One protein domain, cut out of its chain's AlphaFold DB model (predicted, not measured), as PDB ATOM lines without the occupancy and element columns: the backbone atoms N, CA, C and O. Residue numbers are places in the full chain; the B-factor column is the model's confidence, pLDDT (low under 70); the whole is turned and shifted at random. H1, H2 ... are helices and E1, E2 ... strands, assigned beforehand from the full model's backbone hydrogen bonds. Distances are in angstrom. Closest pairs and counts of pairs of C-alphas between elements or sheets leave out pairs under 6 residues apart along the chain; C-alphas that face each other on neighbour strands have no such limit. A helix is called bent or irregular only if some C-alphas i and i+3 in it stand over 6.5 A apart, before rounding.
ATOM      1  N   PHE A 105     -27.985  -0.368   1.032       90.56
ATOM      2  CA  PHE A 105     -28.674   0.726   1.705       90.56
ATOM      3  C   PHE A 105     -27.922   1.126   2.971       90.56
ATOM      4  O   PHE A 105     -27.477   0.256   3.720       90.56
ATOM      5  N   SER A 106     -27.862   2.427   3.261       87.25
ATOM      6  CA  SER A 106     -27.324   2.907   4.540       87.25
ATOM      7  C   SER A 106     -28.136   2.394   5.730       87.25
ATOM      8  O   SER A 106     -27.581   1.988   6.748       87.25
ATOM      9  N   THR A 107     -29.461   2.353   5.566       86.56
ATOM     10  CA  THR A 107     -30.406   1.829   6.552       86.56
ATOM     11  C   THR A 107     -31.236   0.724   5.912       86.56
ATOM     12  O   THR A 107     -31.864   0.924   4.873       86.56
ATOM     13  N   THR A 108     -31.262  -0.452   6.537       85.94
ATOM     14  CA  THR A 108     -32.043  -1.598   6.053       85.94
ATOM     15  C   THR A 108     -33.542  -1.348   6.184       85.94
ATOM     16  O   THR A 108     -33.992  -0.858   7.220       85.94
ATOM     17  N   ILE A 109     -34.325  -1.761   5.187       86.25
ATOM     18  CA  ILE A 109     -35.772  -1.504   5.157       86.25
ATOM     19  C   ILE A 109     -36.534  -2.783   5.519       86.25
ATOM     20  O   ILE A 109     -36.469  -3.758   4.763       86.25
ATOM     21  N   PRO A 110     -37.269  -2.818   6.642       85.50
ATOM     22  CA  PRO A 110     -38.063  -3.978   7.033       85.50
ATOM     23  C   PRO A 110     -39.373  -4.035   6.232       85.50
ATOM     24  O   PRO A 110     -40.353  -3.378   6.565       85.50
ATOM     25  N   ILE A 111     -39.416  -4.860   5.185       83.19
ATOM     26  CA  ILE A 111     -40.535  -4.921   4.225       83.19
ATOM     27  C   ILE A 111     -41.849  -5.298   4.922       83.19
ATOM     28  O   ILE A 111     -42.899  -4.729   4.640       83.19
ATOM     29  N   LEU A 112     -41.787  -6.234   5.871       80.62
ATOM     30  CA  LEU A 112     -42.968  -6.789   6.539       80.62
ATOM     31  C   LEU A 112     -43.557  -5.883   7.631       80.62
ATOM     32  O   LEU A 112     -44.588  -6.227   8.200       80.62
ATOM     33  N   GLN A 113     -42.928  -4.740   7.921       84.31
ATOM     34  CA  GLN A 113     -43.477  -3.741   8.846       84.31
ATOM     35  C   GLN A 113     -44.452  -2.772   8.164       84.31
ATOM     36  O   GLN A 113     -45.226  -2.103   8.844       84.31
ATOM     37  N   TYR A 114     -44.439  -2.693   6.833       85.12
ATOM     38  CA  TYR A 114     -45.324  -1.807   6.088       85.12
ATOM     39  C   TYR A 114     -46.662  -2.487   5.791       85.12
ATOM     40  O   TYR A 114     -46.711  -3.634   5.350       85.12
ATOM     41  N   ALA A 115     -47.758  -1.751   5.989       83.81
ATOM     42  CA  ALA A 115     -49.113  -2.258   5.772       83.81
ATOM     43  C   ALA A 115     -49.489  -2.379   4.284       83.81
ATOM     44  O   ALA A 115     -50.356  -3.180   3.934       83.81
ATOM     45  N   SER A 116     -48.860  -1.591   3.402       88.81
ATOM     46  CA  SER A 116     -49.174  -1.574   1.972       88.81
ATOM     47  C   SER A 116     -47.935  -1.683   1.082       88.81
ATOM     48  O   SER A 116     -46.838  -1.251   1.440       88.81
ATOM     49  N   LEU A 117     -48.139  -2.224  -0.128       87.12
ATOM     50  CA  LEU A 117     -47.117  -2.307  -1.178       87.12
ATOM     51  C   LEU A 117     -46.547  -0.927  -1.541       87.12
ATOM     52  O   LEU A 117     -45.352  -0.781  -1.781       87.12
ATOM     53  N   LYS A 118     -47.414   0.087  -1.576       87.62
ATOM     54  CA  LYS A 118     -47.047   1.457  -1.930       87.62
ATOM     55  C   LYS A 118     -46.085   2.055  -0.905       87.62
ATOM     56  O   LYS A 118     -45.129   2.717  -1.296       87.62
ATOM     57  N   ASP A 119     -46.328   1.808   0.379       88.06
ATOM     58  CA  ASP A 119     -45.580   2.462   1.453       88.06
ATOM     59  C   ASP A 119     -44.149   1.929   1.554       88.06
ATOM     60  O   ASP A 119     -43.215   2.718   1.682       88.06
ATOM     61  N   TRP A 120     -43.942   0.613   1.414       87.56
ATOM     62  CA  TRP A 120     -42.575   0.081   1.435       87.56
ATOM     63  C   TRP A 120     -41.796   0.428   0.164       87.56
ATOM     64  O   TRP A 120     -40.597   0.681   0.246       87.56
ATOM     65  N   LEU A 121     -42.449   0.505  -1.005       89.06
ATOM     66  CA  LEU A 121     -41.798   0.971  -2.235       89.06
ATOM     67  C   LEU A 121     -41.407   2.451  -2.149       89.06
ATOM     68  O   LEU A 121     -40.324   2.820  -2.600       89.06
ATOM     69  N   ALA A 122     -42.248   3.288  -1.537       88.50
ATOM     70  CA  ALA A 122     -41.915   4.686  -1.273       88.50
ATOM     71  C   ALA A 122     -40.737   4.812  -0.290       88.50
ATOM     72  O   ALA A 122     -39.845   5.630  -0.505       88.50
ATOM     73  N   ALA A 123     -40.686   3.962   0.742       88.25
ATOM     74  CA  ALA A 123     -39.554   3.906   1.664       88.25
ATOM     75  C   ALA A 123     -38.253   3.476   0.964       88.25
ATOM     76  O   ALA A 123     -37.200   4.053   1.224       88.25
ATOM     77  N   VAL A 124     -38.322   2.510   0.039       90.12
ATOM     78  CA  VAL A 124     -37.184   2.122  -0.811       90.12
ATOM     79  C   VAL A 124     -36.695   3.303  -1.637       90.12
ATOM     80  O   VAL A 124     -35.506   3.595  -1.617       90.12
ATOM     81  N   GLU A 125     -37.594   4.014  -2.312       89.50
ATOM     82  CA  GLU A 125     -37.238   5.184  -3.121       89.50
ATOM     83  C   GLU A 125     -36.563   6.281  -2.285       89.50
ATOM     84  O   GLU A 125     -35.497   6.780  -2.650       89.50
ATOM     85  N   GLN A 126     -37.120   6.597  -1.114       89.38
ATOM     86  CA  GLN A 126     -36.530   7.572  -0.200       89.38
ATOM     87  C   GLN A 126     -35.143   7.132   0.284       89.38
ATOM     88  O   GLN A 126     -34.202   7.930   0.291       89.38
ATOM     89  N   GLN A 127     -34.991   5.861   0.656       90.19
ATOM     90  CA  GLN A 127     -33.721   5.339   1.142       90.19
ATOM     91  C   GLN A 127     -32.666   5.261   0.033       90.19
ATOM     92  O   GLN A 127     -31.489   5.479   0.319       90.19
ATOM     93  N   MET A 128     -33.049   4.997  -1.222       91.44
ATOM     94  CA  MET A 128     -32.135   5.061  -2.370       91.44
ATOM     95  C   MET A 128     -31.524   6.462  -2.498       91.44
ATOM     96  O   MET A 128     -30.304   6.588  -2.585       91.44
ATOM     97  N   VAL A 129     -32.354   7.507  -2.425       91.12
ATOM     98  CA  VAL A 129     -31.910   8.909  -2.503       91.12
ATOM     99  C   VAL A 129     -30.944   9.258  -1.368       91.12
ATOM    100  O   VAL A 129     -29.877   9.819  -1.622       91.12
ATOM    101  N   VAL A 130     -31.282   8.897  -0.125       90.88
ATOM    102  CA  VAL A 130     -30.422   9.138   1.050       90.88
ATOM    103  C   VAL A 130     -29.086   8.408   0.908       90.88
ATOM    104  O   VAL A 130     -28.028   9.020   1.036       90.88
ATOM    105  N   THR A 131     -29.132   7.124   0.553       92.38
ATOM    106  CA  THR A 131     -27.942   6.278   0.396       92.38
ATOM    107  C   THR A 131     -26.998   6.831  -0.676       92.38
ATOM    108  O   THR A 131     -25.782   6.842  -0.495       92.38
ATOM    109  N   LEU A 132     -27.522   7.318  -1.804       92.88
ATOM    110  CA  LEU A 132     -26.694   7.919  -2.854       92.88
ATOM    111  C   LEU A 132     -26.067   9.250  -2.420       92.88
ATOM    112  O   LEU A 132     -24.910   9.506  -2.752       92.88
ATOM    113  N   ALA A 133     -26.793  10.078  -1.668       92.12
ATOM    114  CA  ALA A 133     -26.269  11.339  -1.150       92.12
ATOM    115  C   ALA A 133     -25.164  11.132  -0.102       92.12
ATOM    116  O   ALA A 133     -24.139  11.811  -0.145       92.12
ATOM    117  N   GLU A 134     -25.325  10.159   0.794       91.25
ATOM    118  CA  GLU A 134     -24.295   9.792   1.772       91.25
ATOM    119  C   GLU A 134     -23.051   9.201   1.102       91.25
ATOM    120  O   GLU A 134     -21.927   9.581   1.435       91.25
ATOM    121  N   ASN A 135     -23.237   8.329   0.103       93.00
ATOM    122  CA  ASN A 135     -22.133   7.803  -0.696       93.00
ATOM    123  C   ASN A 135     -21.373   8.918  -1.420       93.00
ATOM    124  O   ASN A 135     -20.146   8.889  -1.446       93.00
ATOM    125  N   LEU A 136     -22.073   9.918  -1.967       93.62
ATOM    126  CA  LEU A 136     -21.441  11.089  -2.575       93.62
ATOM    127  C   LEU A 136     -20.625  11.887  -1.550       93.62
ATOM    128  O   LEU A 136     -19.460  12.191  -1.803       93.62
ATOM    129  N   ALA A 137     -21.209  12.198  -0.391       92.19
ATOM    130  CA  ALA A 137     -20.529  12.939   0.669       92.19
ATOM    131  C   ALA A 137     -19.256  12.213   1.142       92.19
ATOM    132  O   ALA A 137     -18.193  12.821   1.267       92.19
ATOM    133  N   SER A 138     -19.355  10.896   1.344       91.62
ATOM    134  CA  SER A 138     -18.231  10.037   1.720       91.62
ATOM    135  C   SER A 138     -17.166   9.970   0.618       91.62
ATOM    136  O   SER A 138     -15.976  10.103   0.909       91.62
ATOM    137  N   ALA A 139     -17.573   9.837  -0.649       92.94
ATOM    138  CA  ALA A 139     -16.659   9.796  -1.788       92.94
ATOM    139  C   ALA A 139     -15.868  11.102  -1.945       92.94
ATOM    140  O   ALA A 139     -14.657  11.039  -2.157       92.94
ATOM    141  N   ILE A 140     -16.523  12.262  -1.790       91.62
ATOM    142  CA  ILE A 140     -15.882  13.588  -1.821       91.62
ATOM    143  C   ILE A 140     -14.898  13.732  -0.657       91.62
ATOM    144  O   ILE A 140     -13.736  14.058  -0.882       91.62
ATOM    145  N   ALA A 141     -15.324  13.424   0.572       90.06
ATOM    146  CA  ALA A 141     -14.453  13.511   1.743       90.06
ATOM    147  C   ALA A 141     -13.213  12.617   1.598       90.06
ATOM    148  O   ALA A 141     -12.102  13.018   1.949       90.06
ATOM    149  N   LYS A 142     -13.376  11.410   1.041       89.31
ATOM    150  CA  LYS A 142     -12.251  10.512   0.781       89.31
ATOM    151  C   LYS A 142     -11.340  11.047  -0.322       89.31
ATOM    152  O   LYS A 142     -10.127  10.970  -0.162       89.31
ATOM    153  N   LEU A 143     -11.900  11.608  -1.394       87.31
ATOM    154  CA  LEU A 143     -11.132  12.215  -2.483       87.31
ATOM    155  C   LEU A 143     -10.290  13.405  -1.992       87.31
ATOM    156  O   LEU A 143      -9.145  13.534  -2.401       87.31
ATOM    157  N   GLU A 144     -10.815  14.224  -1.077       82.88
ATOM    158  CA  GLU A 144     -10.094  15.360  -0.477       82.88
ATOM    159  C   GLU A 144      -8.975  14.928   0.485       82.88
ATOM    160  O   GLU A 144      -7.913  15.548   0.532       82.88
ATOM    161  N   GLN A 145      -9.195  13.857   1.257       77.38
ATOM    162  CA  GLN A 145      -8.180  13.295   2.160       77.38
ATOM    163  C   GLN A 145      -7.034  12.627   1.404       77.38
ATOM    164  O   GLN A 145      -5.890  12.598   1.867       77.38
ATOM    165  N   VAL A 146      -7.345  12.040   0.251       69.12
ATOM    166  CA  VAL A 146      -6.352  11.437  -0.617       69.12
ATOM    167  C   VAL A 146      -5.614  12.576  -1.312       69.12
ATOM    168  O   VAL A 146      -6.138  13.217  -2.215       69.12
ATOM    169  N   ASN A 147      -4.370  12.840  -0.906       65.19
ATOM    170  CA  ASN A 147      -3.501  13.757  -1.639       65.19
ATOM    171  C   ASN A 147      -3.124  13.108  -2.982       65.19
ATOM    172  O   ASN A 147      -2.066  12.497  -3.126       65.19
ATOM    173  N   MET A 148      -4.044  13.197  -3.941       67.06
ATOM    174  CA  MET A 148      -3.963  12.569  -5.251       67.06
ATOM    175  C   MET A 148      -2.665  12.922  -5.996       67.06
ATOM    176  O   MET A 148      -2.051  12.004  -6.530       67.06
ATOM    177  N   PRO A 149      -2.147  14.169  -5.957       61.97
ATOM    178  CA  PRO A 149      -0.832  14.483  -6.519       61.97
ATOM    179  C   PRO A 149       0.319  13.658  -5.924       61.97
ATOM    180  O   PRO A 149       1.190  13.200  -6.659       61.97
ATOM    181  N   LYS A 150       0.321  13.417  -4.604       61.56
ATOM    182  CA  LYS A 150       1.337  12.572  -3.950       61.56
ATOM    183  C   LYS A 150       1.171  11.092  -4.291       61.56
ATOM    184  O   LYS A 150       2.161  10.375  -4.353       61.56
ATOM    185  N   LEU A 151      -0.063  10.650  -4.515       60.44
ATOM    186  CA  LEU A 151      -0.385   9.261  -4.835       60.44
ATOM    187  C   LEU A 151      -0.086   8.902  -6.292       60.44
ATOM    188  O   LEU A 151       0.423   7.823  -6.552       60.44
ATOM    189  N   LEU A 152      -0.307   9.832  -7.221       63.78
ATOM    190  CA  LEU A 152       0.087   9.690  -8.626       63.78
ATOM    191  C   LEU A 152       1.614   9.770  -8.813       63.78
ATOM    192  O   LEU A 152       2.148   9.198  -9.757       63.78
ATOM    193  N   ALA A 153       2.320  10.472  -7.917       58.38
ATOM    194  CA  ALA A 153       3.781  10.594  -7.928       58.38
ATOM    195  C   ALA A 153       4.511   9.447  -7.206       58.38
ATOM    196  O   ALA A 153       5.728   9.308  -7.357       58.38
ATOM    197  N   ALA A 154       3.798   8.637  -6.418       58.16
ATOM    198  CA  ALA A 154       4.360   7.448  -5.801       58.16
ATOM    199  C   ALA A 154       4.666   6.428  -6.907       58.16
ATOM    200  O   ALA A 154       3.783   5.718  -7.386       58.16
ATOM    201  N   LYS A 155       5.930   6.386  -7.350       49.38
ATOM    202  CA  LYS A 155       6.435   5.287  -8.176       49.38
ATOM    203  C   LYS A 155       6.171   3.987  -7.427       49.38
ATOM    204  O   LYS A 155       6.511   3.893  -6.251       49.38
ATOM    205  N   GLU A 156       5.556   3.032  -8.115       52.94
ATOM    206  CA  GLU A 156       5.283   1.700  -7.586       52.94
ATOM    207  C   GLU A 156       6.544   1.134  -6.926       52.94
ATOM    208  O   GLU A 156       7.573   0.935  -7.578       52.94
ATOM    209  N   GLU A 157       6.465   0.877  -5.621       44.84
ATOM    210  CA  GLU A 157       7.331  -0.122  -5.019       44.84
ATOM    211  C   GLU A 157       6.971  -1.454  -5.682       44.84
ATOM    212  O   GLU A 157       5.838  -1.933  -5.634       44.84
ATOM    213  N   THR A 158       7.961  -1.978  -6.397       40.91
ATOM    214  CA  THR A 158       8.039  -3.287  -7.040       40.91
ATOM    215  C   THR A 158       7.096  -4.342  -6.441       40.91
ATOM    216  O   THR A 158       7.215  -4.683  -5.267       40.91
ATOM    217  N   ASN A 159       6.253  -4.932  -7.299       42.00
ATOM    218  CA  ASN A 159       5.464  -6.160  -7.091       42.00
ATOM    219  C   ASN A 159       4.148  -6.085  -6.289       42.00
ATOM    220  O   ASN A 159       3.589  -7.141  -5.993       42.00
ATOM    221  N   ALA A 160       3.592  -4.910  -5.981       49.25
ATOM    222  CA  ALA A 160       2.218  -4.843  -5.472       49.25
ATOM    223  C   ALA A 160       1.206  -4.944  -6.629       49.25
ATOM    224  O   ALA A 160       1.279  -4.185  -7.593       49.25
ATOM    225  N   GLU A 161       0.267  -5.889  -6.545       53.44
ATOM    226  CA  GLU A 161      -0.814  -6.067  -7.521       53.44
ATOM    227  C   GLU A 161      -1.519  -4.728  -7.811       53.44
ATOM    228  O   GLU A 161      -1.824  -3.971  -6.886       53.44
ATOM    229  N   ALA A 162      -1.825  -4.448  -9.087       51.50
ATOM    230  CA  ALA A 162      -2.496  -3.218  -9.529       51.50
ATOM    231  C   ALA A 162      -3.800  -2.917  -8.752       51.50
ATOM    232  O   ALA A 162      -4.196  -1.761  -8.621       51.50
ATOM    233  N   SER A 163      -4.431  -3.939  -8.171       52.16
ATOM    234  CA  SER A 163      -5.593  -3.873  -7.273       52.16
ATOM    235  C   SER A 163      -5.353  -3.120  -5.951       52.16
ATOM    236  O   SER A 163      -6.317  -2.685  -5.321       52.16
ATOM    237  N   THR A 164      -4.099  -2.925  -5.527       64.69
ATOM    238  CA  THR A 164      -3.745  -2.371  -4.203       64.69
ATOM    239  C   THR A 164      -3.614  -0.844  -4.205       64.69
ATOM    240  O   THR A 164      -3.514  -0.217  -3.150       64.69
ATOM    241  N   HIS A 165      -3.633  -0.201  -5.377       77.06
ATOM    242  CA  HIS A 165      -3.466   1.248  -5.447       77.06
ATOM    243  C   HIS A 165      -4.639   1.974  -4.747       77.06
ATOM    244  O   HIS A 165      -5.796   1.750  -5.120       77.06
ATOM    245  N   PRO A 166      -4.395   2.901  -3.795       81.75
ATOM    246  CA  PRO A 166      -5.452   3.553  -3.010       81.75
ATOM    247  C   PRO A 166      -6.553   4.224  -3.839       81.75
ATOM    248  O   PRO A 166      -7.722   4.200  -3.455       81.75
ATOM    249  N   PHE A 167      -6.203   4.781  -5.000       84.19
ATOM    250  CA  PHE A 167      -7.192   5.331  -5.931       84.19
ATOM    251  C   PHE A 167      -8.065   4.250  -6.586       84.19
ATOM    252  O   PHE A 167      -9.271   4.438  -6.700       84.19
ATOM    253  N   LEU A 168      -7.504   3.101  -6.975       84.62
ATOM    254  CA  LEU A 168      -8.300   2.010  -7.549       84.62
ATOM    255  C   LEU A 168      -9.205   1.371  -6.493       84.62
ATOM    256  O   LEU A 168     -10.360   1.066  -6.781       84.62
ATOM    257  N   HIS A 169      -8.736   1.288  -5.246       87.25
ATOM    258  CA  HIS A 169      -9.587   0.926  -4.118       87.25
ATOM    259  C   HIS A 169     -10.740   1.930  -3.932       87.25
ATOM    260  O   HIS A 169     -11.885   1.525  -3.729       87.25
ATOM    261  N   TRP A 170     -10.482   3.238  -4.049       89.62
ATOM    262  CA  TRP A 170     -11.533   4.264  -4.018       89.62
ATOM    263  C   TRP A 170     -12.551   4.081  -5.160       89.62
ATOM    264  O   TRP A 170     -13.751   4.053  -4.893       89.62
ATOM    265  N   VAL A 171     -12.096   3.833  -6.396       90.06
ATOM    266  CA  VAL A 171     -12.966   3.523  -7.553       90.06
ATOM    267  C   VAL A 171     -13.779   2.233  -7.345       90.06
ATOM    268  O   VAL A 171     -14.913   2.118  -7.813       90.06
ATOM    269  N   ALA A 172     -13.242   1.245  -6.631       89.69
ATOM    270  CA  ALA A 172     -13.967   0.020  -6.302       89.69
ATOM    271  C   ALA A 172     -15.019   0.227  -5.191       89.69
ATOM    272  O   ALA A 172     -16.069  -0.417  -5.219       89.69
ATOM    273  N   SER A 173     -14.767   1.146  -4.253       90.94
ATOM    274  CA  SER A 173     -15.549   1.304  -3.015       90.94
ATOM    275  C   SER A 173     -16.902   1.998  -3.195       90.94
ATOM    276  O   SER A 173     -17.827   1.723  -2.436       90.94
ATOM    277  N   TYR A 174     -17.031   2.896  -4.173       92.94
ATOM    278  CA  TYR A 174     -18.234   3.718  -4.353       92.94
ATOM    279  C   TYR A 174     -18.958   3.403  -5.669       92.94
ATOM    280  O   TYR A 174     -18.328   2.938  -6.625       92.94
ATOM    281  N   PRO A 175     -20.278   3.660  -5.755       94.19
ATOM    282  CA  PRO A 175     -21.001   3.531  -7.013       94.19
ATOM    283  C   PRO A 175     -20.490   4.533  -8.051       94.19
ATOM    284  O   PRO A 175     -20.118   5.659  -7.710       94.19
ATOM    285  N   LEU A 176     -20.539   4.150  -9.328       94.31
ATOM    286  CA  LEU A 176     -20.043   4.963 -10.442       94.31
ATOM    287  C   LEU A 176     -20.626   6.378 -10.429       94.31
ATOM    288  O   LEU A 176     -19.908   7.360 -10.610       94.31
ATOM    289  N   GLN A 177     -21.929   6.483 -10.180       94.62
ATOM    290  CA  GLN A 177     -22.625   7.760 -10.123       94.62
ATOM    291  C   GLN A 177     -22.026   8.703  -9.065       94.62
ATOM    292  O   GLN A 177     -21.836   9.883  -9.347       94.62
ATOM    293  N   ALA A 178     -21.678   8.197  -7.876       94.50
ATOM    294  CA  ALA A 178     -21.059   9.005  -6.825       94.50
ATOM    295  C   ALA A 178     -19.612   9.386  -7.170       94.50
ATOM    296  O   ALA A 178     -19.214  10.523  -6.931       94.50
ATOM    297  N   LEU A 179     -18.847   8.468  -7.776       94.69
ATOM    298  CA  LEU A 179     -17.465   8.716  -8.204       94.69
ATOM    299  C   LEU A 179     -17.379   9.863  -9.219       94.69
ATOM    300  O   LEU A 179     -16.573  10.776  -9.053       94.69
ATOM    301  N   LEU A 180     -18.230   9.837 -10.249       95.31
ATOM    302  CA  LEU A 180     -18.246  10.866 -11.291       95.31
ATOM    303  C   LEU A 180     -18.632  12.233 -10.724       95.31
ATOM    304  O   LEU A 180     -17.957  13.221 -11.000       95.31
ATOM    305  N   LEU A 181     -19.668  12.284  -9.884       95.56
ATOM    306  CA  LEU A 181     -20.083  13.523  -9.227       95.56
ATOM    307  C   LEU A 181     -18.991  14.070  -8.300       95.56
ATOM    308  O   LEU A 181     -18.751  15.274  -8.293       95.56
ATOM    309  N   ALA A 182     -18.297  13.208  -7.549       95.00
ATOM    310  CA  ALA A 182     -17.196  13.629  -6.689       95.00
ATOM    311  C   ALA A 182     -16.050  14.263  -7.496       95.00
ATOM    312  O   ALA A 182     -15.543  15.320  -7.114       95.00
ATOM    313  N   LEU A 183     -15.690  13.672  -8.643       94.44
ATOM    314  CA  LEU A 183     -14.692  14.239  -9.556       94.44
ATOM    315  C   LEU A 183     -15.152  15.577 -10.148       94.44
ATOM    316  O   LEU A 183     -14.375  16.526 -10.165       94.44
ATOM    317  N   GLN A 184     -16.409  15.680 -10.581       96.12
ATOM    318  CA  GLN A 184     -16.988  16.907 -11.142       96.12
ATOM    319  C   GLN A 184     -17.029  18.061 -10.129       96.12
ATOM    320  O   GLN A 184     -16.686  19.199 -10.459       96.12
ATOM    321  N   VAL A 185     -17.402  17.766  -8.881       95.94
ATOM    322  CA  VAL A 185     -17.388  18.730  -7.770       95.94
ATOM    323  C   VAL A 185     -15.961  19.170  -7.456       95.94
ATOM    324  O   VAL A 185     -15.697  20.367  -7.339       95.94
ATOM    325  N   SER A 186     -15.033  18.215  -7.338       93.94
ATOM    326  CA  SER A 186     -13.626  18.515  -7.069       93.94
ATOM    327  C   SER A 186     -13.035  19.388  -8.173       93.94
ATOM    328  O   SER A 186     -12.398  20.393  -7.873       93.94
ATOM    329  N   TRP A 187     -13.283  19.047  -9.438       94.94
ATOM    330  CA  TRP A 187     -12.801  19.804 -10.590       94.94
ATOM    331  C   TRP A 187     -13.369  21.225 -10.623       94.94
ATOM    332  O   TRP A 187     -12.597  22.176 -10.725       94.94
ATOM    333  N   THR A 188     -14.686  21.384 -10.440       96.00
ATOM    334  CA  THR A 188     -15.339  22.706 -10.378       96.00
ATOM    335  C   THR A 188     -14.670  23.582  -9.317       96.00
ATOM    336  O   THR A 188     -14.283  24.717  -9.592       96.00
ATOM    337  N   ARG A 189     -14.460  23.035  -8.111       93.75
ATOM    338  CA  ARG A 189     -13.805  23.754  -7.014       93.75
ATOM    339  C   ARG A 189     -12.356  24.111  -7.340       93.75
ATOM    340  O   ARG A 189     -11.933  25.227  -7.043       93.75
ATOM    341  N   SER A 190     -11.592  23.193  -7.928       92.38
ATOM    342  CA  SER A 190     -10.196  23.429  -8.305       92.38
ATOM    343  C   SER A 190     -10.061  24.519  -9.370       92.38
ATOM    344  O   SER A 190      -9.207  25.391  -9.218       92.38
ATOM    345  N   VAL A 191     -10.918  24.518 -10.397       93.88
ATOM    346  CA  VAL A 191     -10.943  25.564 -11.435       93.88
ATOM    347  C   VAL A 191     -11.286  26.919 -10.825       93.88
ATOM    348  O   VAL A 191     -10.550  27.878 -11.027       93.88
ATOM    349  N   GLU A 192     -12.353  27.009 -10.031       93.81
ATOM    350  CA  GLU A 192     -12.748  28.284  -9.424       93.81
ATOM    351  C   GLU A 192     -11.725  28.811  -8.421       93.81
ATOM    352  O   GLU A 192     -11.514  30.016  -8.353       93.81
ATOM    353  N   THR A 193     -11.057  27.929  -7.671       91.69
ATOM    354  CA  THR A 193      -9.975  28.330  -6.760       91.69
ATOM    355  C   THR A 193      -8.788  28.887  -7.543       91.69
ATOM    356  O   THR A 193      -8.245  29.919  -7.162       91.69
ATOM    357  N   ALA A 194      -8.416  28.251  -8.658       90.31
ATOM    358  CA  ALA A 194      -7.345  28.730  -9.527       90.31
ATOM    359  C   ALA A 194      -7.695  30.063 -10.215       90.31
ATOM    360  O   ALA A 194      -6.831  30.919 -10.347       90.31
ATOM    361  N   LEU A 195      -8.960  30.272 -10.602       89.38
ATOM    362  CA  LEU A 195      -9.444  31.541 -11.173       89.38
ATOM    363  C   LEU A 195      -9.698  32.639 -10.124       89.38
ATOM    364  O   LEU A 195      -9.893  33.795 -10.486       89.38
ATOM    365  N   ALA A 196      -9.766  32.292  -8.836       85.81
ATOM    366  CA  ALA A 196      -9.951  33.244  -7.739       85.81
ATOM    367  C   ALA A 196      -8.627  33.743  -7.147       85.81
ATOM    368  O   ALA A 196      -8.621  34.768  -6.466       85.81
ATOM    369  N   GLN A 197      -7.521  33.031  -7.375       74.50
ATOM    370  CA  GLN A 197      -6.191  33.534  -7.050       74.50
ATOM    371  C   GLN A 197      -5.934  34.757  -7.934       74.50
ATOM    372  O   GLN A 197      -5.793  34.625  -9.148       74.50
ATOM    373  N   GLU A 198      -5.934  35.951  -7.332       55.25
ATOM    374  CA  GLU A 198      -5.523  37.170  -8.028       55.25
ATOM    375  C   GLU A 198      -4.179  36.904  -8.703       55.25
ATOM    376  O   GLU A 198      -3.288  36.306  -8.095       55.25
ATOM    377  N   ALA A 199      -4.043  37.322  -9.963       55.72
ATOM    378  CA  ALA A 199      -2.775  37.308 -10.674       55.72
ATOM    379  C   ALA A 199      -1.801  38.250  -9.949       55.72
ATOM    380  O   ALA A 199      -1.635  39.411 -10.322       55.72
ATOM    381  N   THR A 200      -1.199  37.777  -8.859       46.75
ATOM    382  CA  THR A 200      -0.185  38.481  -8.087       46.75
ATOM    383  C   THR A 200       1.087  38.528  -8.918       46.75
ATOM    384  O   THR A 200       1.982  37.727  -8.695       46.75
ATOM    385  N   GLY A 201       1.133  39.449  -9.884       44.84
ATOM    386  CA  GLY A 201       2.304  39.783 -10.695       44.84
ATOM    387  C   GLY A 201       2.776  38.673 -11.640       44.84
ATOM    388  O   GLY A 201       3.004  37.548 -11.224       44.84
ATOM    389  N   GLU A 202       2.933  39.016 -12.922       46.91
ATOM    390  CA  GLU A 202       3.778  38.326 -13.918       46.91
ATOM    391  C   GLU A 202       3.905  36.792 -13.775       46.91
ATOM    392  O   GLU A 202       4.998  36.233 -13.779       46.91
ATOM    393  N   ALA A 203       2.787  36.071 -13.669       56.59
ATOM    394  CA  ALA A 203       2.821  34.630 -13.872       56.59
ATOM    395  C   ALA A 203       2.995  34.377 -15.377       56.59
ATOM    396  O   ALA A 203       2.086  34.646 -16.161       56.59
ATOM    397  N   GLU A 204       4.149  33.846 -15.793       61.19
ATOM    398  CA  GLU A 204       4.436  33.489 -17.196       61.19
ATOM    399  C   GLU A 204       3.463  32.433 -17.771       61.19
ATOM    400  O   GLU A 204       3.431  32.202 -18.978       61.19
ATOM    401  N   SER A 205       2.654  31.784 -16.922       74.62
ATOM    402  CA  SER A 205       1.713  30.727 -17.302       74.62
ATOM    403  C   SER A 205       0.311  30.963 -16.733       74.62
ATOM    404  O   SER A 205       0.139  31.491 -15.637       74.62
ATOM    405  N   HIS A 206      -0.709  30.556 -17.496       82.44
ATOM    406  CA  HIS A 206      -2.119  30.683 -17.123       82.44
ATOM    407  C   HIS A 206      -2.417  29.939 -15.800       82.44
ATOM    408  O   HIS A 206      -1.958  28.803 -15.652       82.44
ATOM    409  N   PRO A 207      -3.238  30.479 -14.874       82.19
ATOM    410  CA  PRO A 207      -3.485  29.879 -13.549       82.19
ATOM    411  C   PRO A 207      -4.009  28.434 -13.604       82.19
ATOM    412  O   PRO A 207      -3.717  27.603 -12.746       82.19
ATOM    413  N   LEU A 208      -4.759  28.100 -14.656       85.62
ATOM    414  CA  LEU A 208      -5.271  26.744 -14.892       85.62
ATOM    415  C   LEU A 208      -4.211  25.742 -15.385       85.62
ATOM    416  O   LEU A 208      -4.422  24.535 -15.252       85.62
ATOM    417  N   ALA A 209      -3.101  26.212 -15.962       81.94
ATOM    418  CA  ALA A 209      -2.130  25.368 -16.656       81.94
ATOM    419  C   ALA A 209      -1.266  24.538 -15.695       81.94
ATOM    420  O   ALA A 209      -1.051  23.353 -15.934       81.94
ATOM    421  N   THR A 210      -0.794  25.135 -14.599       75.06
ATOM    422  CA  THR A 210       0.192  24.515 -13.693       75.06
ATOM    423  C   THR A 210      -0.424  23.661 -12.585       75.06
ATOM    424  O   THR A 210       0.272  22.841 -11.994       75.06
ATOM    425  N   GLY A 211      -1.722  23.822 -12.308       82.56
ATOM    426  CA  GLY A 211      -2.431  23.069 -11.270       82.56
ATOM    427  C   GLY A 211      -3.454  22.090 -11.836       82.56
ATOM    428  O   GLY A 211      -3.266  20.876 -11.796       82.56
ATOM    429  N   VAL A 212      -4.566  22.623 -12.349       88.00
ATOM    430  CA  VAL A 212      -5.744  21.818 -12.717       88.00
ATOM    431  C   VAL A 212      -5.489  20.970 -13.961       88.00
ATOM    432  O   VAL A 212      -5.802  19.777 -13.968       88.00
ATOM    433  N   LEU A 213      -4.911  21.565 -15.010       90.69
ATOM    434  CA  LEU A 213      -4.648  20.860 -16.263       90.69
ATOM    435  C   LEU A 213      -3.596  19.759 -16.077       90.69
ATOM    436  O   LEU A 213      -3.833  18.626 -16.490       90.69
ATOM    437  N   ASP A 214      -2.474  20.071 -15.423       88.62
ATOM    438  CA  ASP A 214      -1.412  19.104 -15.119       88.62
ATOM    439  C   ASP A 214      -1.937  17.925 -14.283       88.62
ATOM    440  O   ASP A 214      -1.721  16.763 -14.634       88.62
ATOM    441  N   TYR A 215      -2.722  18.210 -13.237       88.12
ATOM    442  CA  TYR A 215      -3.382  17.180 -12.433       88.12
ATOM    443  C   TYR A 215      -4.280  16.263 -13.276       88.12
ATOM    444  O   TYR A 215      -4.199  15.037 -13.174       88.12
ATOM    445  N   THR A 216      -5.119  16.852 -14.131       91.25
ATOM    446  CA  THR A 216      -6.066  16.106 -14.971       91.25
ATOM    447  C   THR A 216      -5.333  15.227 -15.987       91.25
ATOM    448  O   THR A 216      -5.698  14.067 -16.173       91.25
ATOM    449  N   CYS A 217      -4.263  15.738 -16.606       91.75
ATOM    450  CA  CYS A 217      -3.423  14.981 -17.537       91.75
ATOM    451  C   CYS A 217      -2.724  13.799 -16.850       91.75
ATOM    452  O   CYS A 217      -2.820  12.679 -17.342       91.75
ATOM    453  N   LYS A 218      -2.109  14.012 -15.679       89.94
ATOM    454  CA  LYS A 218      -1.455  12.937 -14.910       89.94
ATOM    455  C   LYS A 218      -2.433  11.850 -14.477       89.94
ATOM    456  O   LYS A 218      -2.109  10.667 -14.523       89.94
ATOM    457  N   LEU A 219      -3.642  12.235 -14.064       89.44
ATOM    458  CA  LEU A 219      -4.681  11.272 -13.701       89.44
ATOM    459  C   LEU A 219      -5.162  10.467 -14.919       89.44
ATOM    460  O   LEU A 219      -5.397   9.264 -14.802       89.44
ATOM    461  N   LEU A 220      -5.282  11.109 -16.086       92.12
ATOM    462  CA  LEU A 220      -5.606  10.436 -17.345       92.12
ATOM    463  C   LEU A 220      -4.526   9.431 -17.754       92.12
ATOM    464  O   LEU A 220      -4.872   8.306 -18.096       92.12
ATOM    465  N   GLU A 221      -3.249   9.807 -17.692       90.81
ATOM    466  CA  GLU A 221      -2.116   8.912 -17.972       90.81
ATOM    467  C   GLU A 221      -2.130   7.704 -17.026       90.81
ATOM    468  O   GLU A 221      -2.140   6.557 -17.469       90.81
ATOM    469  N   PHE A 222      -2.279   7.956 -15.721       88.12
ATOM    470  CA  PHE A 222      -2.380   6.911 -14.703       88.12
ATOM    471  C   PHE A 222      -3.506   5.900 -14.985       88.12
ATOM    472  O   PHE A 222      -3.330   4.692 -14.786       88.12
ATOM    473  N   LEU A 223      -4.674   6.395 -15.407       89.75
ATOM    474  CA  LEU A 223      -5.841   5.580 -15.742       89.75
ATOM    475  C   LEU A 223      -5.672   4.837 -17.071       89.75
ATOM    476  O   LEU A 223      -6.092   3.683 -17.167       89.75
ATOM    477  N   ALA A 224      -5.063   5.473 -18.072       88.62
ATOM    478  CA  ALA A 224      -4.821   4.894 -19.389       88.62
ATOM    479  C   ALA A 224      -3.868   3.693 -19.317       88.62
ATOM    480  O   ALA A 224      -4.131   2.672 -19.950       88.62
ATOM    481  N   ASP A 225      -2.832   3.761 -18.480       87.19
ATOM    482  CA  ASP A 225      -1.909   2.639 -18.281       87.19
ATOM    483  C   ASP A 225      -2.596   1.438 -17.609       87.19
ATOM    484  O   ASP A 225      -2.327   0.279 -17.923       87.19
ATOM    485  N   ARG A 226      -3.528   1.705 -16.685       86.56
ATOM    486  CA  ARG A 226      -4.170   0.677 -15.847       86.56
ATOM    487  C   ARG A 226      -5.448   0.101 -16.432       86.56
ATOM    488  O   ARG A 226      -5.827  -1.006 -16.074       86.56
ATOM    489  N   VAL A 227      -6.132   0.795 -17.338       87.12
ATOM    490  CA  VAL A 227      -7.370   0.261 -17.937       87.12
ATOM    491  C   VAL A 227      -7.104  -0.993 -18.787       87.12
ATOM    492  O   VAL A 227      -7.999  -1.820 -18.977       87.12
ATOM    493  N   VAL A 228      -5.865  -1.150 -19.269       84.12
ATOM    494  CA  VAL A 228      -5.406  -2.300 -20.061       84.12
ATOM    495  C   VAL A 228      -5.107  -3.522 -19.182       84.12
ATOM    496  O   VAL A 228      -5.200  -4.655 -19.658       84.12
ATOM    497  N   THR A 229      -4.799  -3.324 -17.896       83.44
ATOM    498  CA  THR A 229      -4.459  -4.414 -16.971       83.44
ATOM    499  C   THR A 229      -5.706  -5.148 -16.460       83.44
ATOM    500  O   THR A 229      -6.854  -4.744 -16.693       83.44
ATOM    501  N   ASP A 230      -5.506  -6.290 -15.800       78.44
ATOM    502  CA  ASP A 230      -6.605  -7.092 -15.259       78.44
ATOM    503  C   ASP A 230      -7.086  -6.541 -13.905       78.44
ATOM    504  O   ASP A 230      -6.547  -6.854 -12.848       78.44
ATOM    505  N   VAL A 231      -8.088  -5.659 -13.956       77.19
ATOM    506  CA  VAL A 231      -8.688  -4.973 -12.793       77.19
ATOM    507  C   VAL A 231     -10.133  -5.416 -12.512       77.19
ATOM    508  O   VAL A 231     -10.793  -4.874 -11.627       77.19
ATOM    509  N   GLY A 232     -10.648  -6.401 -13.258       83.75
ATOM    510  CA  GLY A 232     -12.045  -6.841 -13.201       83.75
ATOM    511  C   GLY A 232     -13.015  -5.976 -14.025       83.75
ATOM    512  O   GLY A 232     -12.797  -4.788 -14.265       83.75
ATOM    513  N   VAL A 233     -14.122  -6.583 -14.473       86.12
ATOM    514  CA  VAL A 233     -15.057  -5.984 -15.450       86.12
ATOM    515  C   VAL A 233     -15.715  -4.704 -14.923       86.12
ATOM    516  O   VAL A 233     -15.719  -3.688 -15.615       86.12
ATOM    517  N   THR A 234     -16.230  -4.723 -13.692       86.31
ATOM    518  CA  THR A 234     -16.935  -3.580 -13.090       86.31
ATOM    519  C   THR A 234     -16.006  -2.385 -12.879       86.31
ATOM    520  O   THR A 234     -16.346  -1.265 -13.249       86.31
ATOM    521  N   VAL A 235     -14.808  -2.607 -12.331       87.75
ATOM    522  CA  VAL A 235     -13.830  -1.530 -12.105       87.75
ATOM    523  C   VAL A 235     -13.347  -0.966 -13.437       87.75
ATOM    524  O   VAL A 235     -13.300   0.252 -13.592       87.75
ATOM    525  N   ARG A 236     -13.092  -1.820 -14.439       90.44
ATOM    526  CA  ARG A 236     -12.737  -1.375 -15.793       90.44
ATOM    527  C   ARG A 236     -13.816  -0.482 -16.403       90.44
ATOM    528  O   ARG A 236     -13.494   0.579 -16.931       90.44
ATOM    529  N   GLN A 237     -15.091  -0.864 -16.305       89.38
ATOM    530  CA  GLN A 237     -16.204  -0.035 -16.782       89.38
ATOM    531  C   GLN A 237     -16.250   1.319 -16.065       89.38
ATOM    532  O   GLN A 237     -16.396   2.350 -16.721       89.38
ATOM    533  N   ARG A 238     -16.049   1.344 -14.740       92.00
ATOM    534  CA  ARG A 238     -15.968   2.597 -13.975       92.00
ATOM    535  C   ARG A 238     -14.814   3.482 -14.439       92.00
ATOM    536  O   ARG A 238     -15.015   4.673 -14.651       92.00
ATOM    537  N   MET A 239     -13.633   2.901 -14.651       92.12
ATOM    538  CA  MET A 239     -12.460   3.621 -15.154       92.12
ATOM    539  C   MET A 239     -12.714   4.230 -16.532       92.12
ATOM    540  O   MET A 239     -12.409   5.400 -16.724       92.12
ATOM    541  N   VAL A 240     -13.317   3.489 -17.467       92.81
ATOM    542  CA  VAL A 240     -13.659   4.009 -18.803       92.81
ATOM    543  C   VAL A 240     -14.563   5.239 -18.699       92.81
ATOM    544  O   VAL A 240     -14.321   6.242 -19.363       92.81
ATOM    545  N   GLN A 241     -15.573   5.199 -17.832       92.81
ATOM    546  CA  GLN A 241     -16.494   6.323 -17.642       92.81
ATOM    547  C   GLN A 241     -15.811   7.526 -16.968       92.81
ATOM    548  O   GLN A 241     -16.071   8.669 -17.343       92.81
ATOM    549  N   ILE A 242     -14.895   7.280 -16.026       94.12
ATOM    550  CA  ILE A 242     -14.056   8.324 -15.416       94.12
ATOM    551  C   ILE A 242     -13.123   8.956 -16.460       94.12
ATOM    552  O   ILE A 242     -13.006  10.176 -16.504       94.12
ATOM    553  N   ILE A 243     -12.494   8.157 -17.327       94.38
ATOM    554  CA  ILE A 243     -11.629   8.653 -18.408       94.38
ATOM    555  C   ILE A 243     -12.420   9.585 -19.332       94.38
ATOM    556  O   ILE A 243     -11.946  10.678 -19.630       94.38
ATOM    557  N   THR A 244     -13.633   9.196 -19.743       94.19
ATOM    558  CA  THR A 244     -14.500  10.036 -20.588       94.19
ATOM    559  C   THR A 244     -14.772  11.403 -19.953       94.19
ATOM    560  O   THR A 244     -14.695  12.421 -20.637       94.19
ATOM    561  N   GLU A 245     -15.044  11.442 -18.647       94.94
ATOM    562  CA  GLU A 245     -15.259  12.692 -17.906       94.94
ATOM    563  C   GLU A 245     -13.981  13.544 -17.820       94.94
ATOM    564  O   GLU A 245     -14.007  14.742 -18.090       94.94
ATOM    565  N   LEU A 246     -12.838  12.932 -17.495       94.94
ATOM    566  CA  LEU A 246     -11.562  13.643 -17.374       94.94
ATOM    567  C   LEU A 246     -11.066  14.202 -18.715       94.94
ATOM    568  O   LEU A 246     -10.450  15.267 -18.746       94.94
ATOM    569  N   VAL A 247     -11.341  13.513 -19.828       96.06
ATOM    570  CA  VAL A 247     -11.054  14.020 -21.179       96.06
ATOM    571  C   VAL A 247     -11.817  15.320 -21.432       96.06
ATOM    572  O   VAL A 247     -11.197  16.298 -21.847       96.06
ATOM    573  N   HIS A 248     -13.114  15.364 -21.108       95.81
ATOM    574  CA  HIS A 248     -13.900  16.594 -21.214       95.81
ATOM    575  C   HIS A 248     -13.321  17.710 -20.333       95.81
ATOM    576  O   HIS A 248     -13.049  18.801 -20.827       95.81
ATOM    577  N   GLN A 249     -13.040  17.429 -19.056       95.69
ATOM    578  CA  GLN A 249     -12.470  18.408 -18.119       95.69
ATOM    579  C   GLN A 249     -11.141  18.999 -18.616       95.69
ATOM    580  O   GLN A 249     -10.939  20.213 -18.563       95.69
ATOM    581  N   ARG A 250     -10.250  18.159 -19.155       95.75
ATOM    582  CA  ARG A 250      -8.985  18.584 -19.772       95.75
ATOM    583  C   ARG A 250      -9.224  19.502 -20.969       95.75
ATOM    584  O   ARG A 250      -8.557  20.530 -21.092       95.75
ATOM    585  N   ASP A 251     -10.130  19.120 -21.863       96.12
ATOM    586  CA  ASP A 251     -10.388  19.855 -23.103       96.12
ATOM    587  C   ASP A 251     -11.058  21.211 -22.823       96.12
ATOM    588  O   ASP A 251     -10.702  22.218 -23.442       96.12
ATOM    589  N   VAL A 252     -11.929  21.279 -21.810       95.94
ATOM    590  CA  VAL A 252     -12.463  22.541 -21.283       95.94
ATOM    591  C   VAL A 252     -11.345  23.401 -20.700       95.94
ATOM    592  O   VAL A 252     -11.227  24.565 -21.075       95.94
ATOM    593  N   CYS A 253     -10.472  22.849 -19.847       94.69
ATOM    594  CA  CYS A 253      -9.344  23.604 -19.291       94.69
ATOM    595  C   CYS A 253      -8.436  24.186 -20.384       94.69
ATOM    596  O   CYS A 253      -8.075  25.357 -20.301       94.69
ATOM    597  N   ARG A 254      -8.107  23.409 -21.425       95.31
ATOM    598  CA  ARG A 254      -7.342  23.897 -22.588       95.31
ATOM    599  C   ARG A 254      -8.060  25.044 -23.290       95.31
ATOM    600  O   ARG A 254      -7.468  26.095 -23.491       95.31
ATOM    601  N   THR A 255      -9.354  24.882 -23.552       95.12
ATOM    602  CA  THR A 255     -10.173  25.921 -24.189       95.12
ATOM    603  C   THR A 255     -10.200  27.217 -23.370       95.12
ATOM    604  O   THR A 255     -10.104  28.300 -23.939       95.12
ATOM    605  N   LEU A 256     -10.298  27.133 -22.038       94.31
ATOM    606  CA  LEU A 256     -10.277  28.305 -21.154       94.31
ATOM    607  C   LEU A 256      -8.912  29.008 -21.154       94.31
ATOM    608  O   LEU A 256      -8.870  30.237 -21.141       94.31
ATOM    609  N   ILE A 257      -7.818  28.238 -21.197       92.81
ATOM    610  CA  ILE A 257      -6.446  28.759 -21.299       92.81
ATOM    611  C   ILE A 257      -6.246  29.473 -22.636       92.81
ATOM    612  O   ILE A 257      -5.799  30.617 -22.650       92.81
ATOM    613  N   ASP A 258      -6.635  28.836 -23.743       93.75
ATOM    614  CA  ASP A 258      -6.514  29.397 -25.095       93.75
ATOM    615  C   ASP A 258      -7.334  30.686 -25.249       93.75
ATOM    616  O   ASP A 258      -6.960  31.602 -25.979       93.75
ATOM    617  N   GLN A 259      -8.456  30.777 -24.534       92.44
ATOM    618  CA  GLN A 259      -9.301  31.966 -24.490       92.44
ATOM    619  C   GLN A 259      -8.814  33.019 -23.475       92.44
ATOM    620  O   GLN A 259      -9.327  34.138 -23.482       92.44
ATOM    621  N   GLY A 260      -7.840  32.714 -22.615       89.56
ATOM    622  CA  GLY A 260      -7.328  33.640 -21.601       89.56
ATOM    623  C   GLY A 260      -8.369  34.008 -20.536       89.56
ATOM    624  O   GLY A 260      -8.556  35.186 -20.230       89.56
ATOM    625  N   VAL A 261      -9.109  33.023 -20.023       90.38
ATOM    626  CA  VAL A 261     -10.108  33.227 -18.962       90.38
ATOM    627  C   VAL A 261      -9.422  33.329 -17.603       90.38
ATOM    628  O   VAL A 261      -8.886  32.349 -17.096       90.38
ATOM    629  N   VAL A 262      -9.492  34.506 -16.981       85.94
ATOM    630  CA  VAL A 262      -8.791  34.795 -15.715       85.94
ATOM    631  C   VAL A 262      -9.711  34.955 -14.507       85.94
ATOM    632  O   VAL A 262      -9.226  34.948 -13.385       85.94
ATOM    633  N   THR A 263     -11.025  35.078 -14.707       89.00
ATOM    634  CA  THR A 263     -12.000  35.229 -13.617       89.00
ATOM    635  C   THR A 263     -13.042  34.119 -13.646       89.00
ATOM    636  O   THR A 263     -13.444  33.633 -14.703       89.00
ATOM    637  N   LYS A 264     -13.534  33.737 -12.462       91.00
ATOM    638  CA  LYS A 264     -14.618  32.749 -12.320       91.00
ATOM    639  C   LYS A 264     -15.981  33.255 -12.815       91.00
ATOM    640  O   LYS A 264     -16.871  32.454 -13.067       91.00
ATOM    641  N   ASP A 265     -16.157  34.568 -12.934       92.31
ATOM    642  CA  ASP A 265     -17.419  35.176 -13.370       92.31
ATOM    643  C   ASP A 265     -17.476  35.365 -14.900       92.31
ATOM    644  O   ASP A 265     -18.452  35.886 -15.436       92.31
ATOM    645  N   ASP A 266     -16.440  34.929 -15.627       94.44
ATOM    646  CA  ASP A 266     -16.408  34.966 -17.086       94.44
ATOM    647  C   ASP A 266     -17.413  33.971 -17.684       94.44
ATOM    648  O   ASP A 266     -17.389  32.771 -17.391       94.44
ATOM    649  N   PHE A 267     -18.266  34.450 -18.595       94.81
ATOM    650  CA  PHE A 267     -19.253  33.620 -19.284       94.81
ATOM    651  C   PHE A 267     -18.638  32.384 -19.955       94.81
ATOM    652  O   PHE A 267     -19.269  31.330 -20.008       94.81
ATOM    653  N   ARG A 268     -17.391  32.479 -20.428       95.12
ATOM    654  CA  ARG A 268     -16.684  31.366 -21.071       95.12
ATOM    655  C   ARG A 268     -16.453  30.186 -20.130       95.12
ATOM    656  O   ARG A 268     -16.422  29.056 -20.605       95.12
ATOM    657  N   TRP A 269     -16.356  30.434 -18.823       95.81
ATOM    658  CA  TRP A 269     -16.411  29.401 -17.788       95.81
ATOM    659  C   TRP A 269     -17.856  29.072 -17.406       95.81
ATOM    660  O   TRP A 269     -18.237  27.902 -17.362       95.81
ATOM    661  N   LEU A 270     -18.685  30.099 -17.185       96.19
ATOM    662  CA  LEU A 270     -20.056  29.914 -16.706       96.19
ATOM    663  C   LEU A 270     -20.930  29.092 -17.664       96.19
ATOM    664  O   LEU A 270     -21.873  28.453 -17.191       96.19
ATOM    665  N   GLN A 271     -20.639  29.087 -18.970       95.44
ATOM    666  CA  GLN A 271     -21.365  28.309 -19.980       95.44
ATOM    667  C   GLN A 271     -21.275  26.793 -19.759       95.44
ATOM    668  O   GLN A 271     -22.153  26.076 -20.227       95.44
ATOM    669  N   TYR A 272     -20.251  26.303 -19.051       96.69
ATOM    670  CA  TYR A 272     -20.106  24.885 -18.727       96.69
ATOM    671  C   TYR A 272     -20.899  24.510 -17.470       96.69
ATOM    672  O   TYR A 272     -21.212  25.345 -16.612       96.69
ATOM    673  N   MET A 273     -21.233  23.223 -17.371       95.94
ATOM    674  CA  MET A 273     -21.944  22.671 -16.224       95.94
ATOM    675  C   MET A 273     -21.004  22.550 -15.022       95.94
ATOM    676  O   MET A 273     -19.969  21.893 -15.089       95.94
ATOM    677  N   ARG A 274     -21.384  23.180 -13.914       97.06
ATOM    678  CA  ARG A 274     -20.587  23.294 -12.691       97.06
ATOM    679  C   ARG A 274     -21.327  22.653 -11.532       97.06
ATOM    680  O   ARG A 274     -22.537  22.830 -11.396       97.06
ATOM    681  N   PHE A 275     -20.604  21.916 -10.698       97.00
ATOM    682  CA  PHE A 275     -21.183  21.116  -9.622       97.00
ATOM    683  C   PHE A 275     -20.716  21.642  -8.267       97.00
ATOM    684  O   PHE A 275     -19.531  21.614  -7.944       97.00
ATOM    685  N   TYR A 276     -21.666  22.088  -7.451       95.38
ATOM    686  CA  TYR A 276     -21.428  22.636  -6.123       95.38
ATOM    687  C   TYR A 276     -22.020  21.708  -5.074       95.38
ATOM    688  O   TYR A 276     -23.239  21.562  -4.962       95.38
ATOM    689  N   PHE A 277     -21.142  21.100  -4.286       93.62
ATOM    690  CA  PHE A 277     -21.536  20.294  -3.145       93.62
ATOM    691  C   PHE A 277     -21.477  21.122  -1.862       93.62
ATOM    692  O   PHE A 277     -20.475  21.777  -1.575       93.62
ATOM    693  N   SER A 278     -22.555  21.078  -1.090       87.38
ATOM    694  CA  SER A 278     -22.643  21.600   0.268       87.38
ATOM    695  C   SER A 278     -23.038  20.450   1.192       87.38
ATOM    696  O   SER A 278     -24.024  19.767   0.905       87.38
ATOM    697  N   PRO A 279     -22.302  20.203   2.290       76.56
ATOM    698  CA  PRO A 279     -22.645  19.124   3.203       76.56
ATOM    699  C   PRO A 279     -24.072  19.327   3.742       76.56
ATOM    700  O   PRO A 279     -24.437  20.455   4.094       76.56
ATOM    701  N   PRO A 280     -24.899  18.268   3.775       66.62
ATOM    702  CA  PRO A 280     -26.288  18.384   4.191       66.62
ATOM    703  C   PRO A 280     -26.371  18.839   5.654       66.62
ATOM    704  O   PRO A 280     -25.755  18.249   6.541       66.62
ATOM    705  N   ALA A 281     -27.140  19.900   5.913       69.12
ATOM    706  CA  ALA A 281     -27.498  20.289   7.274       69.12
ATOM    707  C   ALA A 281     -28.437  19.236   7.891       69.12
ATOM    708  O   ALA A 281     -29.160  18.560   7.162       69.12
ATOM    709  N   ALA A 282     -28.488  19.145   9.226       60.62
ATOM    710  CA  ALA A 282     -29.204  18.095   9.971       60.62
ATOM    711  C   ALA A 282     -30.703  17.912   9.621       60.62
ATOM    712  O   ALA A 282     -31.272  16.882   9.959       60.62
ATOM    713  N   ASN A 283     -31.325  18.873   8.921       61.81
ATOM    714  CA  ASN A 283     -32.729  18.840   8.486       61.81
ATOM    715  C   ASN A 283     -32.923  19.119   6.977       61.81
ATOM    716  O   ASN A 283     -34.046  19.370   6.542       61.81
ATOM    717  N   ALA A 284     -31.849  19.158   6.180       66.62
ATOM    718  CA  ALA A 284     -31.939  19.454   4.751       66.62
ATOM    719  C   ALA A 284     -32.302  18.198   3.948       66.62
ATOM    720  O   ALA A 284     -31.891  17.086   4.284       66.62
ATOM    721  N   LEU A 285     -33.049  18.376   2.854       71.12
ATOM    722  CA  LEU A 285     -33.296  17.276   1.931       71.12
ATOM    723  C   LEU A 285     -31.963  16.860   1.289       71.12
ATOM    724  O   LEU A 285     -31.162  17.731   0.943       71.12
ATOM    725  N   PRO A 286     -31.726  15.560   1.033       74.19
ATOM    726  CA  PRO A 286     -30.520  15.107   0.336       74.19
ATOM    727  C   PRO A 286     -30.288  15.836  -0.996       74.19
ATOM    728  O   PRO A 286     -29.156  16.129  -1.364       74.19
ATOM    729  N   GLN A 287     -31.373  16.212  -1.677       73.69
ATOM    730  CA  GLN A 287     -31.372  16.957  -2.941       73.69
ATOM    731  C   GLN A 287     -30.794  18.379  -2.825       73.69
ATOM    732  O   GLN A 287     -30.355  18.935  -3.828       73.69
ATOM    733  N   ASP A 288     -30.753  18.962  -1.625       79.06
ATOM    734  CA  ASP A 288     -30.175  20.290  -1.395       79.06
ATOM    735  C   ASP A 288     -28.647  20.255  -1.254       79.06
ATOM    736  O   ASP A 288     -28.004  21.306  -1.317       79.06
ATOM    737  N   SER A 289     -28.063  19.063  -1.087       85.06
ATOM    738  CA  SER A 289     -26.617  18.888  -0.906       85.06
ATOM    739  C   SER A 289     -25.813  19.114  -2.186       85.06
ATOM    740  O   SER A 289     -24.659  19.527  -2.120       85.06
ATOM    741  N   LEU A 290     -26.409  18.880  -3.360       92.50
ATOM    742  CA  LEU A 290     -25.735  19.016  -4.648       92.50
ATOM    743  C   LEU A 290     -26.530  19.932  -5.577       92.50
ATOM    744  O   LEU A 290     -27.640  19.610  -6.013       92.50
ATOM    745  N   ARG A 291     -25.917  21.066  -5.914       94.19
ATOM    746  CA  ARG A 291     -26.441  22.039  -6.870       94.19
ATOM    747  C   ARG A 291     -25.610  22.022  -8.138       94.19
ATOM    748  O   ARG A 291     -24.385  22.009  -8.089       94.19
ATOM    749  N   ILE A 292     -26.292  22.068  -9.267       96.31
ATOM    750  CA  ILE A 292     -25.699  22.150 -10.593       96.31
ATOM    751  C   ILE A 292     -26.005  23.534 -11.141       96.31
ATOM    752  O   ILE A 292     -27.168  23.937 -11.156       96.31
ATOM    753  N   ALA A 293     -24.980  24.260 -11.577       96.56
ATOM    754  CA  ALA A 293     -25.148  25.543 -12.243       96.56
ATOM    755  C   ALA A 293     -24.673  25.481 -13.694       96.56
ATOM    756  O   ALA A 293     -23.669  24.843 -14.004       96.56
ATOM    757  N   MET A 294     -25.384  26.173 -14.576       96.62
ATOM    758  CA  MET A 294     -25.006  26.343 -15.975       96.62
ATOM    759  C   MET A 294     -25.514  27.704 -16.452       96.62
ATOM    760  O   MET A 294     -26.708  27.980 -16.390       96.62
ATOM    761  N   ALA A 295     -24.599  28.576 -16.871       95.50
ATOM    762  CA  ALA A 295     -24.804  30.023 -16.938       95.50
ATOM    763  C   ALA A 295     -25.493  30.556 -15.657       95.50
ATOM    764  O   ALA A 295     -24.934  30.401 -14.568       95.50
ATOM    765  N   ASP A 296     -26.677  31.152 -15.773       93.06
ATOM    766  CA  ASP A 296     -27.531  31.655 -14.686       93.06
ATOM    767  C   ASP A 296     -28.515  30.605 -14.128       93.06
ATOM    768  O   ASP A 296     -29.144  30.828 -13.089       93.06
ATOM    769  N   ALA A 297     -28.656  29.448 -14.778       94.50
ATOM    770  CA  ALA A 297     -29.536  28.386 -14.308       94.50
ATOM    771  C   ALA A 297     -28.910  27.655 -13.116       94.50
ATOM    772  O   ALA A 297     -27.758  27.223 -13.174       94.50
ATOM    773  N   THR A 298     -29.693  27.449 -12.055       94.19
ATOM    774  CA  THR A 298     -29.312  26.621 -10.900       94.19
ATOM    775  C   THR A 298     -30.358  25.534 -10.661       94.19
ATOM    776  O   THR A 298     -31.557  25.798 -10.565       94.19
ATOM    777  N   LEU A 299     -29.908  24.281 -10.607       92.12
ATOM    778  CA  LEU A 299     -30.753  23.091 -10.550       92.12
ATOM    779  C   LEU A 299     -30.270  22.159  -9.433       92.12
ATOM    780  O   LEU A 299     -29.076  21.909  -9.297       92.12
ATOM    781  N   SER A 300     -31.192  21.604  -8.648       92.06
ATOM    782  CA  SER A 300     -30.866  20.566  -7.659       92.06
ATOM    783  C   SER A 300     -30.742  19.195  -8.322       92.06
ATOM    784  O   SER A 300     -31.585  18.831  -9.160       92.06
ATOM    785  N   TYR A 301     -29.740  18.418  -7.910       94.19
ATOM    786  CA  TYR A 301     -29.557  17.043  -8.371       94.19
ATOM    787  C   TYR A 301     -30.689  16.133  -7.871       94.19
ATOM    788  O   TYR A 301     -31.129  16.237  -6.727       94.19
ATOM    789  N   GLY A 302     -31.191  15.248  -8.736       91.19
ATOM    790  CA  GLY A 302     -32.357  14.415  -8.417       91.19
ATOM    791  C   GLY A 302     -32.066  13.184  -7.555       91.19
ATOM    792  O   GLY A 302     -32.988  12.688  -6.917       91.19
ATOM    793  N   PHE A 303     -30.812  12.718  -7.503       92.25
ATOM    794  CA  PHE A 303     -30.410  11.482  -6.810       92.25
ATOM    795  C   PHE A 303     -31.201  10.229  -7.230       92.25
ATOM    796  O   PHE A 303     -31.323   9.284  -6.456       92.25
ATOM    797  N   GLU A 304     -31.681  10.181  -8.475       92.38
ATOM    798  CA  GLU A 304     -32.163   8.930  -9.063       92.38
ATOM    799  C   GLU A 304     -30.988   7.961  -9.241       92.38
ATOM    800  O   GLU A 304     -29.904   8.384  -9.655       92.38
ATOM    801  N   TYR A 305     -31.186   6.671  -8.954       93.75
ATOM    802  CA  TYR A 305     -30.166   5.663  -9.237       93.75
ATOM    803  C   TYR A 305     -30.166   5.293 -10.717       93.75
ATOM    804  O   TYR A 305     -31.126   4.718 -11.226       93.75
TER     805      TYR A 305
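What this domain is: This is residues 105 to 305 of the 429 residues of the protein "Putative dynein heavy chain" of Toxoplasma gondii GAB2-2007-GAL-DOM2 (UniProt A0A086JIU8). Three helices, H4, H5 and H6, make an up-and-down bundle, and a small sheet of three strands, E2, E3 and E4, sits beside H4 with E2 next to it. The longest helix, H1, crosses H4 with its later residues, while its earlier part reaches beyond the bundle as an arm with strand E1 folded back along it; the short helices H2 and H3 lie after the other end of H1. The printed part has 201 residues with seven named helices and four named strands, in the order E1, H1 to H7, E2, E3, E4; the sheet has the order E2, E3, E4 and is antiparallel, and the class is mostly helix. The whole is only just compact, close to loose, with a radius of gyration of the C-alphas of 19.5 A, and it is flat, spanning 69 by 50 by 25 A.

Where its parts are: E1, residues 105 to 110, begins with C-alpha 105 at (-28.674, 0.726, 1.705) and is 11.8 A long. H1, residues 117 to 145, is 42.1 A long. H2 is residues 148 to 153 and H3 is residues 166 to 173. H4, residues 176 to 196, begins at C-alpha 176, (-20.043, 4.963, -10.442), and is 30.1 A long. H5, residues 207 to 227, is 30.2 A long, has a kink of 28 degrees near residue 214 and is only just irregular: C-alphas 210 and 213 are 6.6 A apart. H6, residues 233 to 258, is 37.7 A long. H7 is residues 267 to 270. E2, residues 274 to 277, E3, residues 290 to 294, and E4, residues 297 to 300, follow; E4 ends with C-alpha 300 at (-30.866, 20.566, -7.659).

How they stand to each other: In the bundle each helix runs against the one before it. H4 and H5 are a helical hairpin at a shallow tilt of 23 degrees, and their closest C-alphas, those of Ala 194 and Pro 207, are 5.7 A apart. H5 and H6 are a helical hairpin at 25 degrees, closest at the C-alphas of Val 227 and Arg 236, 6.0 A. H6 touches H4 with residues 238 to 249 alone, closest at the C-alphas of Leu 176 and Arg 238, 5.9 A. H1 touches H4 with residues 132 to 143 alone, at a steep tilt of 44 degrees, the same way; the closest C-alphas, of Leu 136 and Ala 178, are 4.7 A apart. E1 and H1 come closest at the C-alphas of Ser 106 and Thr 131, 5.4 A. H2 touches H5, closest at the C-alphas of Pro 149 and Tyr 215, 7.0 A. H3 touches H6, closest at the C-alphas of Ala 172 and Val 235, 6.0 A. H4 stands at the sheet's level, but only just, with a height over the sheet of 3.5 A; the closest C-alphas of H4 and E2, Val 185 and Phe 275, are 4.9 A apart. The sheet is a meander, each strand the antiparallel neighbour of the one before. In the hairpin E2 and E3, N 274 and O 293 are within hydrogen-bond range at 2.8 A; in the hairpin E3 and E4, N 292 and O 299 are at 2.8 A. H1 only grazes the sheet with residues 133 to 140, and H7 only grazes it with residues 267 to 270. Every O i to N i+4 pair is within hydrogen-bond range in H1, H2, H3, H4 and H6; in H5 13 of 17 are, and H7 is too short for such a pair.

The domain as a whole: The C-alphas farthest apart, of Ala 115 and Glu 202, are 69.5 A apart. The printed part has no cut. The links from H2 to H3 and from E2 to E3 are long, with 12 residues each. The mean pLDDT of the printed part is 84.8; residues 146 to 164, 198 to 204 and 280 to 284 are under 70.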